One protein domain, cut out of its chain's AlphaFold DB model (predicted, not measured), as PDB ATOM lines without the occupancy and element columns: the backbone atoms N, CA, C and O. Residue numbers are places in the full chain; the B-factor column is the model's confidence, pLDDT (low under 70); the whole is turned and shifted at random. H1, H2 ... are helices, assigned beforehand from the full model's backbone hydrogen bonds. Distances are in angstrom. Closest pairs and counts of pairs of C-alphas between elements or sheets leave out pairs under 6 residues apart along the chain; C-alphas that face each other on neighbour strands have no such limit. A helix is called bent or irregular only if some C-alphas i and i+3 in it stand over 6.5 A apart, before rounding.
ATOM      1  N   GLU A  26     -32.593   6.376  43.371       50.47
ATOM      2  CA  GLU A  26     -31.802   5.818  44.480       50.47
ATOM      3  C   GLU A  26     -31.773   4.273  44.536       50.47
ATOM      4  O   GLU A  26     -30.787   3.700  44.997       50.47
ATOM      5  N   GLU A  27     -32.805   3.566  44.046       53.12
ATOM      6  CA  GLU A  27     -32.761   2.091  43.930       53.12
ATOM      7  C   GLU A  27     -31.971   1.618  42.688       53.12
ATOM      8  O   GLU A  27     -31.509   0.477  42.664       53.12
ATOM      9  N   TYR A  28     -31.773   2.474  41.674       54.38
ATOM     10  CA  TYR A  28     -30.972   2.163  40.477       54.38
ATOM     11  C   TYR A  28     -29.482   2.467  40.662       54.38
ATOM     12  O   TYR A  28     -28.641   1.854  40.004       54.38
ATOM     13  N   GLU A  29     -29.147   3.387  41.570       50.03
ATOM     14  CA  GLU A  29     -27.766   3.764  41.893       50.03
ATOM     15  C   GLU A  29     -26.974   2.662  42.604       50.03
ATOM     16  O   GLU A  29     -25.742   2.698  42.609       50.03
ATOM     17  N   GLN A  30     -27.639   1.630  43.128       51.91
ATOM     18  CA  GLN A  30     -26.961   0.423  43.597       51.91
ATOM     19  C   GLN A  30     -26.619  -0.492  42.421       51.91
ATOM     20  O   GLN A  30     -26.983  -1.668  42.385       51.91
ATOM     21  N   PHE A  31     -25.885   0.041  41.440       58.41
ATOM     22  CA  PHE A  31     -25.105  -0.839  40.594       58.41
ATOM     23  C   PHE A  31     -24.099  -1.533  41.503       58.41
ATOM     24  O   PHE A  31     -23.230  -0.891  42.097       58.41
ATOM     25  N   ASP A  32     -24.293  -2.835  41.670       65.25
ATOM     26  CA  ASP A  32     -23.544  -3.622  42.627       65.25
ATOM     27  C   ASP A  32     -22.041  -3.452  42.364       65.25
ATOM     28  O   ASP A  32     -21.538  -3.715  41.265       65.25
ATOM     29  N   THR A  33     -21.319  -2.968  43.375       67.12
ATOM     30  CA  THR A  33     -19.860  -2.824  43.307       67.12
ATOM     31  C   THR A  33     -19.208  -4.169  42.977       67.12
ATOM     32  O   THR A  33     -18.166  -4.210  42.321       67.12
ATOM     33  N   GLU A  34     -19.840  -5.278  43.372       67.81
ATOM     34  CA  GLU A  34     -19.429  -6.630  43.011       67.81
ATOM     35  C   GLU A  34     -19.495  -6.856  41.493       67.81
ATOM     36  O   GLU A  34     -18.477  -7.199  40.888       67.81
ATOM     37  N   LEU A  35     -20.622  -6.538  40.846       73.75
ATOM     38  CA  LEU A  35     -20.785  -6.666  39.393       73.75
ATOM     39  C   LEU A  35     -19.786  -5.790  38.617       73.75
ATOM     40  O   LEU A  35     -19.224  -6.215  37.605       73.75
ATOM     41  N   TYR A  36     -19.525  -4.571  39.097       75.50
ATOM     42  CA  TYR A  36     -18.509  -3.694  38.508       75.50
ATOM     43  C   TYR A  36     -17.114  -4.341  38.539       75.50
ATOM     44  O   TYR A  36     -16.420  -4.402  37.517       75.50
ATOM     45  N   ASN A  37     -16.719  -4.874  39.698       76.12
ATOM     46  CA  ASN A  37     -15.431  -5.539  39.881       76.12
ATOM     47  C   ASN A  37     -15.302  -6.796  39.013       76.12
ATOM     48  O   ASN A  37     -14.241  -7.036  38.431       76.12
ATOM     49  N   GLU A  38     -16.374  -7.576  38.877       77.75
ATOM     50  CA  GLU A  38     -16.399  -8.759  38.016       77.75
ATOM     51  C   GLU A  38     -16.188  -8.408  36.538       77.75
ATOM     52  O   GLU A  38     -15.369  -9.040  35.863       77.75
ATOM     53  N   ILE A  39     -16.875  -7.377  36.031       79.69
ATOM     54  CA  ILE A  39     -16.725  -6.933  34.639       79.69
ATOM     55  C   ILE A  39     -15.286  -6.466  34.384       79.69
ATOM     56  O   ILE A  39     -14.680  -6.870  33.383       79.69
ATOM     57  N   ILE A  40     -14.708  -5.671  35.291       80.50
ATOM     58  CA  ILE A  40     -13.305  -5.242  35.190       80.50
ATOM     59  C   ILE A  40     -12.367  -6.446  35.158       80.50
ATOM     60  O   ILE A  40     -11.518  -6.532  34.267       80.50
ATOM     61  N   ALA A  41     -12.526  -7.384  36.093       80.19
ATOM     62  CA  ALA A  41     -11.663  -8.554  36.193       80.19
ATOM     63  C   ALA A  41     -11.716  -9.409  34.917       80.19
ATOM     64  O   ALA A  41     -10.676  -9.832  34.403       80.19
ATOM     65  N   LEU A  42     -12.911  -9.623  34.356       80.88
ATOM     66  CA  LEU A  42     -13.094 -10.375  33.113       80.88
ATOM     67  C   LEU A  42     -12.425  -9.695  31.915       80.88
ATOM     68  O   LEU A  42     -11.786 -10.370  31.105       80.88
ATOM     69  N   LEU A  43     -12.544  -8.372  31.794       83.06
ATOM     70  CA  LEU A  43     -11.909  -7.608  30.719       83.06
ATOM     71  C   LEU A  43     -10.377  -7.620  30.857       83.06
ATOM     72  O   LEU A  43      -9.669  -7.896  29.884       83.06
ATOM     73  N   GLN A  44      -9.854  -7.422  32.066       82.88
ATOM     74  CA  GLN A  44      -8.416  -7.470  32.337       82.88
ATOM     75  C   GLN A  44      -7.814  -8.851  32.068       82.88
ATOM     76  O   GLN A  44      -6.765  -8.949  31.431       82.88
ATOM     77  N   ALA A  45      -8.514  -9.929  32.433       77.50
ATOM     78  CA  ALA A  45      -8.096 -11.299  32.127       77.50
ATOM     79  C   ALA A  45      -8.000 -11.592  30.615       77.50
ATOM     80  O   ALA A  45      -7.365 -12.566  30.210       77.50
ATOM     81  N   ARG A  46      -8.620 -10.766  29.763       81.31
ATOM     82  CA  ARG A  46      -8.544 -10.855  28.294       81.31
ATOM     83  C   ARG A  46      -7.539  -9.882  27.673       81.31
ATOM     84  O   ARG A  46      -7.445  -9.827  26.451       81.31
ATOM     85  N   GLY A  47      -6.771  -9.164  28.493       79.62
ATOM     86  CA  GLY A  47      -5.727  -8.239  28.051       79.62
ATOM     87  C   GLY A  47      -6.201  -6.802  27.831       79.62
ATOM     88  O   GLY A  47      -5.444  -5.995  27.294       79.62
ATOM     89  N   TYR A  48      -7.427  -6.460  28.238       83.44
ATOM     90  CA  TYR A  48      -7.919  -5.085  28.169       83.44
ATOM     91  C   TYR A  48      -7.519  -4.298  29.419       83.44
ATOM     92  O   TYR A  48      -7.657  -4.772  30.543       83.44
ATOM     93  N   ILE A  49      -7.073  -3.057  29.236       79.88
ATOM     94  CA  ILE A  49      -6.883  -2.119  30.345       79.88
ATOM     95  C   ILE A  49      -8.175  -1.320  30.486       79.88
ATOM     96  O   ILE A  49      -8.447  -0.431  29.679       79.88
ATOM     97  N   VAL A  50      -8.971  -1.650  31.498       75.38
ATOM     98  CA  VAL A  50     -10.187  -0.902  31.837       75.38
ATOM     99  C   VAL A  50      -9.804   0.255  32.748       75.38
ATOM    100  O   VAL A  50      -9.218   0.028  33.804       75.38
ATOM    101  N   LYS A  51     -10.087   1.484  32.311       70.12
ATOM    102  CA  LYS A  51      -9.866   2.694  33.115       70.12
ATOM    103  C   LYS A  51     -11.139   3.120  33.827       70.12
ATOM    104  O   LYS A  51     -11.119   3.267  35.038       70.12
ATOM    105  N   ASP A  52     -12.227   3.213  33.069       65.94
ATOM    106  CA  ASP A  52     -13.524   3.671  33.548       65.94
ATOM    107  C   ASP A  52     -14.624   2.850  32.859       65.94
ATOM    108  O   ASP A  52     -14.530   2.564  31.660       65.94
ATOM    109  N   ILE A  53     -15.665   2.471  33.604       66.94
ATOM    110  CA  ILE A  53     -16.935   1.986  33.049       66.94
ATOM    111  C   ILE A  53     -18.007   2.970  33.509       66.94
ATOM    112  O   ILE A  53     -18.199   3.160  34.707       66.94
ATOM    113  N   TYR A  54     -18.701   3.591  32.558       62.97
ATOM    114  CA  TYR A  54     -19.799   4.507  32.850       62.97
ATOM    115  C   TYR A  54     -21.131   3.796  32.667       62.97
ATOM    116  O   TYR A  54     -21.358   3.130  31.655       62.97
ATOM    117  N   LEU A  55     -22.022   3.978  33.636       61.22
ATOM    118  CA  LEU A  55     -23.396   3.506  33.587       61.22
ATOM    119  C   LEU A  55     -24.298   4.723  33.692       61.22
ATOM    120  O   LEU A  55     -24.151   5.535  34.602       61.22
ATOM    121  N   GLN A  56     -25.199   4.867  32.729       59.41
ATOM    122  CA  GLN A  56     -26.149   5.965  32.703       59.41
ATOM    123  C   GLN A  56     -27.554   5.384  32.741       59.41
ATOM    124  O   GLN A  56     -28.055   4.884  31.732       59.41
ATOM    125  N   PHE A  57     -28.193   5.476  33.904       58.84
ATOM    126  CA  PHE A  57     -29.626   5.263  34.024       58.84
ATOM    127  C   PHE A  57     -30.312   6.549  33.579       58.84
ATOM    128  O   PHE A  57     -30.224   7.588  34.221       58.84
ATOM    129  N   SER A  58     -30.912   6.501  32.399       59.53
ATOM    130  CA  SER A  58     -31.811   7.548  31.931       59.53
ATOM    131  C   SER A  58     -33.046   6.851  31.399       59.53
ATOM    132  O   SER A  58     -32.918   5.882  30.643       59.53
ATOM    133  N   GLU A  59     -34.226   7.315  31.808       61.72
ATOM    134  CA  GLU A  59     -35.479   6.916  31.176       61.72
ATOM    135  C   GLU A  59     -35.383   7.280  29.690       61.72
ATOM    136  O   GLU A  59     -35.437   8.450  29.311       61.72
ATOM    137  N   ARG A  60     -35.115   6.283  28.840       62.03
ATOM    138  CA  ARG A  60     -34.903   6.505  27.402       62.03
ATOM    139  C   ARG A  60     -36.142   6.219  26.567       62.03
ATOM    140  O   ARG A  60     -36.272   6.805  25.498       62.03
ATOM    141  N   PHE A  61     -37.002   5.301  27.004       66.94
ATOM    142  CA  PHE A  61     -38.188   4.884  26.258       66.94
ATOM    143  C   PHE A  61     -39.198   4.167  27.160       66.94
ATOM    144  O   PHE A  61     -38.819   3.500  28.123       66.94
ATOM    145  N   GLU A  62     -40.482   4.275  26.813       71.88
ATOM    146  CA  GLU A  62     -41.543   3.451  27.393       71.88
ATOM    147  C   GLU A  62     -41.430   2.018  26.859       71.88
ATOM    148  O   GLU A  62     -41.303   1.803  25.653       71.88
ATOM    149  N   CYS A  63     -41.466   1.030  27.754       74.75
ATOM    150  CA  CYS A  63     -41.511  -0.382  27.374       74.75
ATOM    151  C   CYS A  63     -42.969  -0.817  27.203       74.75
ATOM    152  O   CYS A  63     -43.773  -0.646  28.120       74.75
ATOM    153  N   ASN A  64     -43.310  -1.421  26.065       78.69
ATOM    154  CA  ASN A  64     -44.613  -2.070  25.904       78.69
ATOM    155  C   ASN A  64     -44.599  -3.490  26.514       78.69
ATOM    156  O   ASN A  64     -43.555  -4.020  26.892       78.69
ATOM    157  N   GLU A  65     -45.763  -4.139  26.594       80.12
ATOM    158  CA  GLU A  65     -45.892  -5.484  27.176       80.12
ATOM    159  C   GLU A  65     -44.991  -6.536  26.494       80.12
ATOM    160  O   GLU A  65     -44.434  -7.411  27.157       80.12
ATOM    161  N   TYR A  66     -44.778  -6.421  25.180       79.75
ATOM    162  CA  TYR A  66     -43.889  -7.312  24.432       79.75
ATOM    163  C   TYR A  66     -42.414  -7.099  24.799       79.75
ATOM    164  O   TYR A  66     -41.672  -8.073  24.960       79.75
ATOM    165  N   ASP A  67     -41.994  -5.848  24.993       78.00
ATOM    166  CA  ASP A  67     -40.643  -5.517  25.451       78.00
ATOM    167  C   ASP A  67     -40.387  -6.121  26.834       78.00
ATOM    168  O   ASP A  67     -39.363  -6.774  27.038       78.00
ATOM    169  N   ILE A  68     -41.352  -6.006  27.751       79.50
ATOM    170  CA  ILE A  68     -41.270  -6.577  29.104       79.50
ATOM    171  C   ILE A  68     -41.076  -8.099  29.049       79.50
ATOM    172  O   ILE A  68     -40.166  -8.636  29.684       79.50
ATOM    173  N   ILE A  69     -41.890  -8.802  28.253       81.38
ATOM    174  CA  ILE A  69     -41.793 -10.262  28.091       81.38
ATOM    175  C   ILE A  69     -40.416 -10.665  27.548       81.38
ATOM    176  O   ILE A  69     -39.814 -11.639  28.013       81.38
ATOM    177  N   ASN A  70     -39.894  -9.916  26.577       82.88
ATOM    178  CA  ASN A  70     -38.575 -10.182  26.015       82.88
ATOM    179  C   ASN A  70     -37.454  -9.920  27.019       82.88
ATOM    180  O   ASN A  70     -36.536 -10.735  27.111       82.88
ATOM    181  N   PHE A  71     -37.533  -8.839  27.794       80.56
ATOM    182  CA  PHE A  71     -36.563  -8.547  28.849       80.56
ATOM    183  C   PHE A  71     -36.496  -9.676  29.877       80.56
ATOM    184  O   PHE A  71     -35.407 -10.161  30.172       80.56
ATOM    185  N   GLU A  72     -37.640 -10.168  30.354       81.38
ATOM    186  CA  GLU A  72     -37.693 -11.300  31.287       81.38
ATOM    187  C   GLU A  72     -37.113 -12.586  30.682       81.38
ATOM    188  O   GLU A  72     -36.381 -13.334  31.340       81.38
ATOM    189  N   LYS A  73     -37.380 -12.843  29.396       86.12
ATOM    190  CA  LYS A  73     -36.788 -13.981  28.683       86.12
ATOM    191  C   LYS A  73     -35.264 -13.858  28.590       86.12
ATOM    192  O   LYS A  73     -34.560 -14.826  28.883       86.12
ATOM    193  N   PHE A  74     -34.753 -12.688  28.208       83.25
ATOM    194  CA  PHE A  74     -33.314 -12.443  28.108       83.25
ATOM    195  C   PHE A  74     -32.625 -12.474  29.467       83.25
ATOM    196  O   PHE A  74     -31.523 -13.010  29.564       83.25
ATOM    197  N   LYS A  75     -33.284 -11.981  30.517       83.69
ATOM    198  CA  LYS A  75     -32.800 -12.070  31.894       83.69
ATOM    199  C   LYS A  75     -32.591 -13.525  32.310       83.69
ATOM    200  O   LYS A  75     -31.479 -13.886  32.681       83.69
ATOM    201  N   LYS A  76     -33.602 -14.386  32.138       83.00
ATOM    202  CA  LYS A  76     -33.492 -15.828  32.437       83.00
ATOM    203  C   LYS A  76     -32.387 -16.513  31.632       83.00
ATOM    204  O   LYS A  76     -31.660 -17.361  32.148       83.00
ATOM    205  N   GLU A  77     -32.241 -16.162  30.355       86.38
ATOM    206  CA  GLU A  77     -31.151 -16.693  29.532       86.38
ATOM    207  C   GLU A  77     -29.774 -16.207  30.018       86.38
ATOM    208  O   GLU A  77     -28.819 -16.987  30.041       86.38
ATOM    209  N   GLY A  78     -29.680 -14.941  30.423       82.56
ATOM    210  CA  GLY A  78     -28.494 -14.331  31.012       82.56
ATOM    211  C   GLY A  78     -28.084 -15.012  32.314       82.56
ATOM    212  O   GLY A  78     -26.934 -15.425  32.432       82.56
ATOM    213  N   GLU A  79     -29.026 -15.227  33.234       81.69
ATOM    214  CA  GLU A  79     -28.812 -15.959  34.492       81.69
ATOM    215  C   GLU A  79     -28.259 -17.366  34.227       81.69
ATOM    216  O   GLU A  79     -27.248 -17.765  34.808       81.69
ATOM    217  N   ARG A  80     -28.855 -18.094  33.275       85.12
ATOM    218  CA  ARG A  80     -28.387 -19.428  32.874       85.12
ATOM    219  C   ARG A  80     -26.952 -19.391  32.336       85.12
ATOM    220  O   ARG A  80     -26.129 -20.224  32.710       85.12
ATOM    221  N   LYS A  81     -26.627 -18.425  31.470       81.69
ATOM    222  CA  LYS A  81     -25.268 -18.256  30.920       81.69
ATOM    223  C   LYS A  81     -24.258 -17.862  31.997       81.69
ATOM    224  O   LYS A  81     -23.150 -18.392  31.996       81.69
ATOM    225  N   ALA A  82     -24.627 -16.971  32.915       74.31
ATOM    226  CA  ALA A  82     -23.776 -16.568  34.029       74.31
ATOM    227  C   ALA A  82     -23.441 -17.780  34.908       74.31
ATOM    228  O   ALA A  82     -22.268 -18.070  35.142       74.31
ATOM    229  N   GLN A  83     -24.449 -18.573  35.283       76.12
ATOM    230  CA  GLN A  83     -24.257 -19.817  36.033       76.12
ATOM    231  C   GLN A  83     -23.318 -20.798  35.317       76.12
ATOM    232  O   GLN A  83     -22.454 -21.393  35.963       76.12
ATOM    233  N   GLU A  84     -23.417 -20.952  33.992       77.38
ATOM    234  CA  GLU A  84     -22.469 -21.775  33.226       77.38
ATOM    235  C   GLU A  84     -21.029 -21.251  33.305       77.38
ATOM    236  O   GLU A  84     -20.089 -22.043  33.409       77.38
ATOM    237  N   VAL A  85     -20.838 -19.930  33.236       69.31
ATOM    238  CA  VAL A  85     -19.516 -19.297  33.333       69.31
ATOM    239  C   VAL A  85     -18.917 -19.526  34.720       69.31
ATOM    240  O   VAL A  85     -17.791 -20.025  34.806       69.31
ATOM    241  N   TYR A  86     -19.670 -19.264  35.794       68.00
ATOM    242  CA  TYR A  86     -19.212 -19.507  37.166       68.00
ATOM    243  C   TYR A  86     -18.945 -20.993  37.434       68.00
ATOM    244  O   TYR A  86     -17.925 -21.350  38.025       68.00
ATOM    245  N   SER A  87     -19.797 -21.886  36.925       64.94
ATOM    246  CA  SER A  87     -19.608 -23.336  37.061       64.94
ATOM    247  C   SER A  87     -18.345 -23.818  36.339       64.94
ATOM    248  O   SER A  87     -17.575 -24.608  36.889       64.94
ATOM    249  N   LYS A  88     -18.056 -23.304  35.135       60.97
ATOM    250  CA  LYS A  88     -16.809 -23.601  34.405       60.97
ATOM    251  C   LYS A  88     -15.574 -23.046  35.120       60.97
ATOM    252  O   LYS A  88     -14.543 -23.720  35.148       60.97
ATOM    253  N   ALA A  89     -15.666 -21.850  35.704       56.91
ATOM    254  CA  ALA A  89     -14.590 -21.257  36.496       56.91
ATOM    255  C   ALA A  89     -14.282 -22.090  37.756       56.91
ATOM    256  O   ALA A  89     -13.115 -22.370  38.031       56.91
ATOM    257  N   ASN A  90     -15.313 -22.586  38.448       50.62
ATOM    258  CA  ASN A  90     -15.155 -23.494  39.587       50.62
ATOM    259  C   ASN A  90     -14.588 -24.857  39.173       50.62
ATOM    260  O   ASN A  90     -13.687 -25.363  39.834       50.62
ATOM    261  N   THR A  91     -15.010 -25.419  38.038       46.41
ATOM    262  CA  THR A  91     -14.478 -26.708  37.548       46.41
ATOM    263  C   THR A  91     -12.978 -26.633  37.223       46.41
ATOM    264  O   THR A  91     -12.250 -27.602  37.423       46.41
ATOM    265  N   LYS A  92     -12.478 -25.478  36.758       47.56
ATOM    266  CA  LYS A  92     -11.037 -25.266  36.539       47.56
ATOM    267  C   LYS A  92     -10.242 -25.110  37.840       47.56
ATOM    268  O   LYS A  92      -9.098 -25.542  37.869       47.56
ATOM    269  N   ARG A  93     -10.828 -24.558  38.912       41.12
ATOM    270  CA  ARG A  93     -10.170 -24.468  40.233       41.12
ATOM    271  C   ARG A  93      -9.919 -25.836  40.879       41.12
ATOM    272  O   ARG A  93      -8.954 -25.962  41.617       41.12
ATOM    273  N   PHE A  94     -10.727 -26.852  40.570       40.38
ATOM    274  CA  PHE A  94     -10.504 -28.231  41.037       40.38
ATOM    275  C   PHE A  94      -9.524 -29.041  40.168       40.38
ATOM    276  O   PHE A  94      -9.236 -30.186  40.491       40.38
ATOM    277  N   ARG A  95      -9.002 -28.464  39.077       37.94
ATOM    278  CA  ARG A  95      -7.863 -29.001  38.316       37.94
ATOM    279  C   ARG A  95      -6.651 -28.101  38.529       37.94
ATOM    280  O   ARG A  95      -6.174 -27.444  37.607       37.94
TER     281      ARG A  95
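This is residues 26 to 95 of the 97 residues of an uncharacterized protein of Geobacillus sp. (strain WCH70) (UniProt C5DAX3). An open, loose shape: the long helix H2 makes one side, and opposite it, across an empty gap, lies the short helix H1, with the long link of residues 45 to 64 folding back past H1 to reach the first residue of H2. Most of H2 sticks out with no other part near it. The printed part has 70 residues with two named helices, H1 then H2 along the chain, and no named strand; the class is all helix. The whole is loose, with a radius of gyration of the C-alphas of 15.8 A, and elongated, spanning 47 by 28 by 21 A.

The printed part begins at Glu 26, with its C-alpha at (-31.802, 5.818, 44.480). H1 holds residues 33 to 44 and measures 16.5 A from first to last C-alpha, beginning at C-alpha 33 at (-19.860, -2.824, 43.307). H2 holds residues 65 to 93 and measures 42.5 A, ending at C-alpha 93 at (-10.170, -24.468, 40.233).

H1 and H2 are apart, with no C-alpha of the one within 8 A of the other. The link between them, residues 45 to 64, is long. Residues 64 to 70, of which 65 to 70 belong to H2, stand free, and so do residues 72 to 95, of which 72 to 93 belong to H2. In H1 and H2 every O i to N i+4 pair is within hydrogen-bond range. Neither helix is bent.

The two C-alphas farthest apart are those of Glu 62 and Arg 95, at 48.0 A. The printed part has no cut. Without the stretches that stand free, the body has 39 residues and spans 38 by 21 by 18 A. The mean pLDDT of the printed part is 70.2, and it is under 70 in residues 26 to 34, 52 to 61 and 85 to 95.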